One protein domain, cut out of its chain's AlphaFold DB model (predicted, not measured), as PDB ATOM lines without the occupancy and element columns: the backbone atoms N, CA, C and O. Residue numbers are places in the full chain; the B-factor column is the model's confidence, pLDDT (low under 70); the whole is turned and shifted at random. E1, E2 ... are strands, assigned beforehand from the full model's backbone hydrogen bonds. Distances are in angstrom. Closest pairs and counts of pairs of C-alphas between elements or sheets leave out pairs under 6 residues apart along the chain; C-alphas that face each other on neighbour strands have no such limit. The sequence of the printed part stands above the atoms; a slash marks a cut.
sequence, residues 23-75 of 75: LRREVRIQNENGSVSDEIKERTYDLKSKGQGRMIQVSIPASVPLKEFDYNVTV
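AT A GLANCE: This is residues 23 to 75 of the 75 residues of an uncharacterized protein of Helcococcus kunzii ATCC 51366 (UniProt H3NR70). A long, narrow, strongly twisted ribbon of three strands makes the rod, with E2 running between E1 and E3, and the last stretch, residues 62 to 75, folds back along it with no named element. The printed part has 53 residues, with E1, E2 and E3 in that order along the chain and across the antiparallel sheet; the class is all strand. It is loose, with a radius of gyration of the C-alphas of 13.6 A, and spans 43 by 19 by 15 A.

HOW THE PARTS SIT: E1, residues 23 to 30, and E2, residues 36 to 49, form a hairpin, antiparallel at 152 degrees; N 27 and O 42 are within hydrogen-bond range at 2.9 A. E2 bends by 78 degrees at residue 39. E2 and E3, residues 54 to 61, form the next hairpin, at 148 degrees, with N 45 and O 58 2.8 A apart. The three make a meander, each strand the antiparallel neighbour of the one before.

IN THESE COORDINATES: E1 begins at C-alpha 23 (220.208, 403.566, 462.502) and measures 20.6 A; E2 measures 32.3 A. E3 measures 22.9 A and ends at C-alpha 61 (224.449, 391.148, 464.708).

THE WHOLE: The C-alphas farthest apart, of Asn 33 and Gly 51, are 43.3 A apart. Both links are tight, the printed part has no cut, and no printed residue is under 70 in pLDDT.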
ATOM      1  N   LEU A  23     220.679 404.858 461.999       96.12
ATOM      2  CA  LEU A  23     220.208 403.566 462.502       96.12
ATOM      3  C   LEU A  23     218.733 403.421 462.114       96.12
ATOM      4  O   LEU A  23     217.885 404.170 462.591       96.12
ATOM      5  N   ARG A  24     218.431 402.479 461.220       95.12
ATOM      6  CA  ARG A  24     217.094 402.329 460.638       95.12
ATOM      7  C   ARG A  24     216.163 401.517 461.526       95.12
ATOM      8  O   ARG A  24     214.996 401.863 461.688       95.12
ATOM      9  N   ARG A  25     216.651 400.378 462.013       94.75
ATOM     10  CA  ARG A  25     215.850 399.409 462.760       94.75
ATOM     11  C   ARG A  25     216.743 398.550 463.635       94.75
ATOM     12  O   ARG A  25     217.811 398.126 463.204       94.75
ATOM     13  N   GLU A  26     216.239 398.213 464.810       95.44
ATOM     14  CA  GLU A  26     216.755 397.120 465.624       95.44
ATOM     15  C   GLU A  26     215.736 395.979 465.605       95.44
ATOM     16  O   GLU A  26     214.542 396.180 465.849       95.44
ATOM     17  N   VAL A  27     216.182 394.780 465.246       94.75
ATOM     18  CA  VAL A  27     215.357 393.573 465.317       94.75
ATOM     19  C   VAL A  27     215.639 392.914 466.649       94.75
ATOM     20  O   VAL A  27     216.793 392.657 466.984       94.75
ATOM     21  N   ARG A  28     214.579 392.642 467.401       94.69
ATOM     22  CA  ARG A  28     214.644 392.004 468.714       94.69
ATOM     23  C   ARG A  28     214.383 390.504 468.615       94.69
ATOM     24  O   ARG A  28     213.777 390.039 467.647       94.69
ATOM     25  N   ILE A  29     214.864 389.749 469.596       94.31
ATOM     26  CA  ILE A  29     214.638 388.304 469.691       94.31
ATOM     27  C   ILE A  29     213.161 388.049 470.013       94.31
ATOM     28  O   ILE A  29     212.553 388.762 470.812       94.31
ATOM     29  N   GLN A  30     212.568 387.042 469.373       93.19
ATOM     30  CA  GLN A  30     211.259 386.529 469.771       93.19
ATOM     31  C   GLN A  30     211.451 385.423 470.804       93.19
ATOM     32  O   GLN A  30     212.222 384.491 470.579       93.19
ATOM     33  N   ASN A  31     210.747 385.543 471.923       91.75
ATOM     34  CA  ASN A  31     210.680 384.510 472.945       91.75
ATOM     35  C   ASN A  31     209.884 383.300 472.428       91.75
ATOM     36  O   ASN A  31     209.077 383.416 471.505       91.75
ATOM     37  N   GLU A  32     210.044 382.146 473.075       89.88
ATOM     38  CA  GLU A  32     209.353 380.897 472.702       89.88
ATOM     39  C   GLU A  32     207.821 381.010 472.771       89.88
ATOM     40  O   GLU A  32     207.102 380.348 472.028       89.88
ATOM     41  N   ASN A  33     207.311 381.897 473.627       88.38
ATOM     42  CA  ASN A  33     205.885 382.197 473.762       88.38
ATOM     43  C   ASN A  33     205.356 383.194 472.702       88.38
ATOM     44  O   ASN A  33     204.213 383.636 472.801       88.38
ATOM     45  N   GLY A  34     206.181 383.591 471.727       87.38
ATOM     46  CA  GLY A  34     205.833 384.540 470.665       87.38
ATOM     47  C   GLY A  34     205.886 386.021 471.064       87.38
ATOM     48  O   GLY A  34     205.667 386.885 470.215       87.38
ATOM     49  N   SER A  35     206.191 386.345 472.326       91.62
ATOM     50  CA  SER A  35     206.411 387.733 472.758       91.62
ATOM     51  C   SER A  35     207.764 388.271 472.277       91.62
ATOM     52  O   SER A  35     208.705 387.516 472.025       91.62
ATOM     53  N   VAL A  36     207.875 389.592 472.139       91.50
ATOM     54  CA  VAL A  36     209.131 390.257 471.762       91.50
ATOM     55  C   VAL A  36     209.973 390.482 473.018       91.50
ATOM     56  O   VAL A  36     209.486 391.079 473.975       91.50
ATOM     57  N   SER A  37     211.218 390.005 473.012       92.88
ATOM     58  CA  SER A  37     212.204 390.248 474.072       92.88
ATOM     59  C   SER A  37     212.785 391.661 473.974       92.88
ATOM     60  O   SER A  37     212.731 392.285 472.916       92.88
ATOM     61  N   ASP A  38     213.389 392.161 475.051       91.12
ATOM     62  CA  ASP A  38     214.191 393.390 475.024       91.12
ATOM     63  C   ASP A  38     215.595 393.176 474.438       91.12
ATOM     64  O   ASP A  38     216.290 394.137 474.107       91.12
ATOM     65  N   GLU A  39     216.000 391.920 474.237       93.56
ATOM     66  CA  GLU A  39     217.279 391.583 473.622       93.56
ATOM     67  C   GLU A  39     217.280 391.866 472.114       93.56
ATOM     68  O   GLU A  39     216.431 391.390 471.351       93.56
ATOM     69  N   ILE A  40     218.277 392.629 471.663       94.31
ATOM     70  CA  ILE A  40     218.488 392.933 470.247       94.31
ATOM     71  C   ILE A  40     219.200 391.747 469.590       94.31
ATOM     72  O   ILE A  40     220.182 391.229 470.110       94.31
ATOM     73  N   LYS A  41     218.725 391.346 468.411       95.12
ATOM     74  CA  LYS A  41     219.330 390.330 467.545       95.12
ATOM     75  C   LYS A  41     220.250 390.957 466.500       95.12
ATOM     76  O   LYS A  41     221.378 390.506 466.313       95.12
ATOM     77  N   GLU A  42     219.775 391.996 465.821       96.06
ATOM     78  CA  GLU A  42     220.505 392.684 464.753       96.06
ATOM     79  C   GLU A  42     220.128 394.165 464.674       96.06
ATOM     80  O   GLU A  42     219.024 394.570 465.045       96.06
ATOM     81  N   ARG A  43     221.061 394.971 464.168       96.50
ATOM     82  CA  ARG A  43     220.896 396.403 463.925       96.50
ATOM     83  C   ARG A  43     221.110 396.688 462.451       96.50
ATOM     84  O   ARG A  43     222.161 396.351 461.911       96.50
ATOM     85  N   THR A  44     220.129 397.309 461.812       97.12
ATOM     86  CA  THR A  44     220.191 397.710 460.408       97.12
ATOM     87  C   THR A  44     220.527 399.189 460.303       97.12
ATOM     88  O   THR A  44     219.790 400.037 460.807       97.12
ATOM     89  N   TYR A  45     221.607 399.493 459.594       96.88
ATOM     90  CA  TYR A  45     222.073 400.844 459.319       96.88
ATOM     91  C   TYR A  45     221.843 401.214 457.861       96.88
ATOM     92  O   TYR A  45     222.084 400.406 456.963       96.88
ATOM     93  N   ASP A  46     221.430 402.454 457.637       96.94
ATOM     94  CA  ASP A  46     221.361 403.059 456.316       96.94
ATOM     95  C   ASP A  46     222.694 403.766 456.022       96.94
ATOM     96  O   ASP A  46     223.090 404.701 456.728       96.94
ATOM     97  N   LEU A  47     223.382 403.325 454.965       96.38
ATOM     98  CA  LEU A  47     224.630 403.914 454.478       96.38
ATOM     99  C   LEU A  47     224.451 404.448 453.060       96.38
ATOM    100  O   LEU A  47     223.812 403.826 452.214       96.38
ATOM    101  N   LYS A  48     225.065 405.588 452.762       96.00
ATOM    102  CA  LYS A  48     225.162 406.123 451.402       96.00
ATOM    103  C   LYS A  48     226.395 405.526 450.746       96.00
ATOM    104  O   LYS A  48     227.501 405.781 451.213       96.00
ATOM    105  N   SER A  49     226.207 404.750 449.683       94.94
ATOM    106  CA  SER A  49     227.305 404.157 448.919       94.94
ATOM    107  C   SER A  49     227.537 404.937 447.634       94.94
ATOM    108  O   SER A  49     226.639 405.056 446.797       94.94
ATOM    109  N   LYS A  50     228.760 405.450 447.467       92.56
ATOM    110  CA  LYS A  50     229.167 406.120 446.228       92.56
ATOM    111  C   LYS A  50     229.277 405.137 445.063       92.56
ATOM    112  O   LYS A  50     228.841 405.471 443.968       92.56
ATOM    113  N   GLY A  51     229.806 403.934 445.303       90.00
ATOM    114  CA  GLY A  51     229.949 402.894 444.280       90.00
ATOM    115  C   GLY A  51     228.601 402.405 443.744       90.00
ATOM    116  O   GLY A  51     228.412 402.310 442.538       90.00
ATOM    117  N   GLN A  52     227.619 402.200 444.628       86.88
ATOM    118  CA  GLN A  52     226.289 401.713 444.238       86.88
ATOM    119  C   GLN A  52     225.329 402.821 443.775       86.88
ATOM    120  O   GLN A  52     224.228 402.511 443.311       86.88
ATOM    121  N   GLY A  53     225.693 404.098 443.960       91.62
ATOM    122  CA  GLY A  53     224.871 405.262 443.607       91.62
ATOM    123  C   GLY A  53     223.551 405.374 444.379       91.62
ATOM    124  O   GLY A  53     222.649 406.094 443.958       91.62
ATOM    125  N   ARG A  54     223.403 404.640 445.488       92.88
ATOM    126  CA  ARG A  54     222.165 404.564 446.275       92.88
ATOM    127  C   ARG A  54     222.442 404.305 447.750       92.88
ATOM    128  O   ARG A  54     223.553 403.951 448.147       92.88
ATOM    129  N   MET A  55     221.399 404.462 448.556       94.81
ATOM    130  CA  MET A  55     221.417 404.035 449.949       94.81
ATOM    131  C   MET A  55     221.370 402.506 450.028       94.81
ATOM    132  O   MET A  55     220.604 401.868 449.304       94.81
ATOM    133  N   ILE A  56     222.197 401.933 450.895       94.88
ATOM    134  CA  ILE A  56     222.249 400.500 451.178       94.88
ATOM    135  C   ILE A  56     221.923 400.256 452.650       94.88
ATOM    136  O   ILE A  56     222.246 401.075 453.509       94.88
ATOM    137  N   GLN A  57     221.301 399.112 452.920       95.75
ATOM    138  CA  GLN A  57     220.983 398.653 454.266       95.75
ATOM    139  C   GLN A  57     221.989 397.599 454.690       95.75
ATOM    140  O   GLN A  57     222.171 396.596 454.000       95.75
ATOM    141  N   VAL A  58     222.633 397.829 455.826       94.75
ATOM    142  CA  VAL A  58     223.621 396.914 456.391       94.75
ATOM    143  C   VAL A  58     223.129 396.460 457.754       94.75
ATOM    144  O   VAL A  58     223.092 397.250 458.694       94.75
ATOM    145  N   SER A  59     222.747 395.189 457.852       96.00
ATOM    146  CA  SER A  59     222.403 394.550 459.123       96.00
ATOM    147  C   SER A  59     223.638 393.911 459.743       96.00
ATOM    148  O   SER A  59     224.322 393.120 459.095       96.00
ATOM    149  N   ILE A  60     223.910 394.237 461.003       95.44
ATOM    150  CA  ILE A  60     224.968 393.612 461.802       95.44
ATOM    151  C   ILE A  60     224.369 392.944 463.042       95.44
ATOM    152  O   ILE A  60     223.389 393.453 463.593       95.44
ATOM    153  N   PRO A  61     224.934 391.818 463.508       96.56
ATOM    154  CA  PRO A  61     224.449 391.148 464.708       96.56
ATOM    155  C   PRO A  61     224.687 392.007 465.954       96.56
ATOM    156  O   PRO A  61     225.654 392.767 466.026       96.56
ATOM    157  N   ALA A  62     223.837 391.845 466.967       94.56
ATOM    158  CA  ALA A  62     223.920 392.594 468.222       94.56
ATOM    159  C   ALA A  62     225.184 392.309 469.046       94.56
ATOM    160  O   ALA A  62     225.521 393.098 469.927       94.56
ATOM    161  N   SER A  63     225.898 391.221 468.730       94.69
ATOM    162  CA  SER A  63     227.231 390.927 469.267       94.69
ATOM    163  C   SER A  63     228.258 392.003 468.907       94.69
ATOM    164  O   SER A  63     229.265 392.145 469.597       94.69
ATOM    165  N   VAL A  64     228.024 392.764 467.833       94.31
ATOM    166  CA  VAL A  64     228.792 393.972 467.530       94.31
ATOM    167  C   VAL A  64     228.210 395.125 468.359       94.31
ATOM    168  O   VAL A  64     226.997 395.358 468.300       94.31
ATOM    169  N   PRO A  65     229.037 395.863 469.125       91.56
ATOM    170  CA  PRO A  65     228.557 396.974 469.936       91.56
ATOM    171  C   PRO A  65     227.899 398.050 469.068       91.56
ATOM    172  O   PRO A  65     228.255 398.231 467.899       91.56
ATOM    173  N   LEU A  66     226.938 398.766 469.656       92.19
ATOM    174  CA  LEU A  66     226.299 399.905 469.007       92.19
ATOM    175  C   LEU A  66     227.372 400.930 468.634       92.19
ATOM    176  O   LEU A  66     228.142 401.372 469.484       92.19
ATOM    177  N   LYS A  67     227.421 401.286 467.351       89.31
ATOM    178  CA  LYS A  67     228.263 402.372 466.860       89.31
ATOM    179  C   LYS A  67     227.401 403.606 466.655       89.31
ATOM    180  O   LYS A  67     226.462 403.572 465.860       89.31
ATOM    181  N   GLU A  68     227.736 404.664 467.372       91.81
ATOM    182  CA  GLU A  68     227.152 405.985 467.188       91.81
ATOM    183  C   GLU A  68     228.051 406.765 466.233       91.81
ATOM    184  O   GLU A  68     229.244 406.939 466.478       91.81
ATOM    185  N   PHE A  69     227.485 407.165 465.100       93.94
ATOM    186  CA  PHE A  69     228.177 407.937 464.082       93.94
ATOM    187  C   PHE A  69     227.382 409.198 463.791       93.94
ATOM    188  O   PHE A  69     226.150 409.167 463.730       93.94
ATOM    189  N   ASP A  70     228.097 410.286 463.537       95.56
ATOM    190  CA  ASP A  70     227.483 411.499 463.026       95.56
ATOM    191  C   ASP A  70     226.984 411.298 461.593       95.56
ATOM    192  O   ASP A  70     227.485 410.485 460.807       95.56
ATOM    193  N   TYR A  71     225.980 412.085 461.222       95.50
ATOM    194  CA  TYR A  71     225.469 412.087 459.862       95.50
ATOM    195  C   TYR A  71     226.574 412.443 458.855       95.50
ATOM    196  O   TYR A  71     227.303 413.418 459.026       95.50
ATOM    197  N   ASN A  72     226.654 411.678 457.763       94.81
ATOM    198  CA  ASN A  72     227.655 411.784 456.698       94.81
ATOM    199  C   ASN A  72     229.115 411.475 457.088       94.81
ATOM    200  O   ASN A  72     229.994 411.681 456.247       94.81
ATOM    201  N   VAL A  73     229.394 410.942 458.282       96.94
ATOM    202  CA  VAL A  73     230.736 410.425 458.602       96.94
ATOM    203  C   VAL A  73     231.072 409.222 457.715       96.94
ATOM    204  O   VAL A  73     230.207 408.387 457.437       96.94
ATOM    205  N   THR A  74     232.322 409.145 457.258       93.75
ATOM    206  CA  THR A  74     232.825 408.030 456.443       93.75
ATOM    207  C   THR A  74     233.119 406.810 457.323       93.75
ATOM    208  O   THR A  74     233.741 406.956 458.376       93.75
ATOM    209  N   VAL A  75     232.677 405.621 456.890       89.19
ATOM    210  CA  VAL A  75     232.757 404.348 457.644       89.19
ATOM    211  C   VAL A  75     233.464 403.216 456.896       89.19
ATOM    212  O   VAL A  75     233.525 403.234 455.644       89.19
TER     213      VAL A  75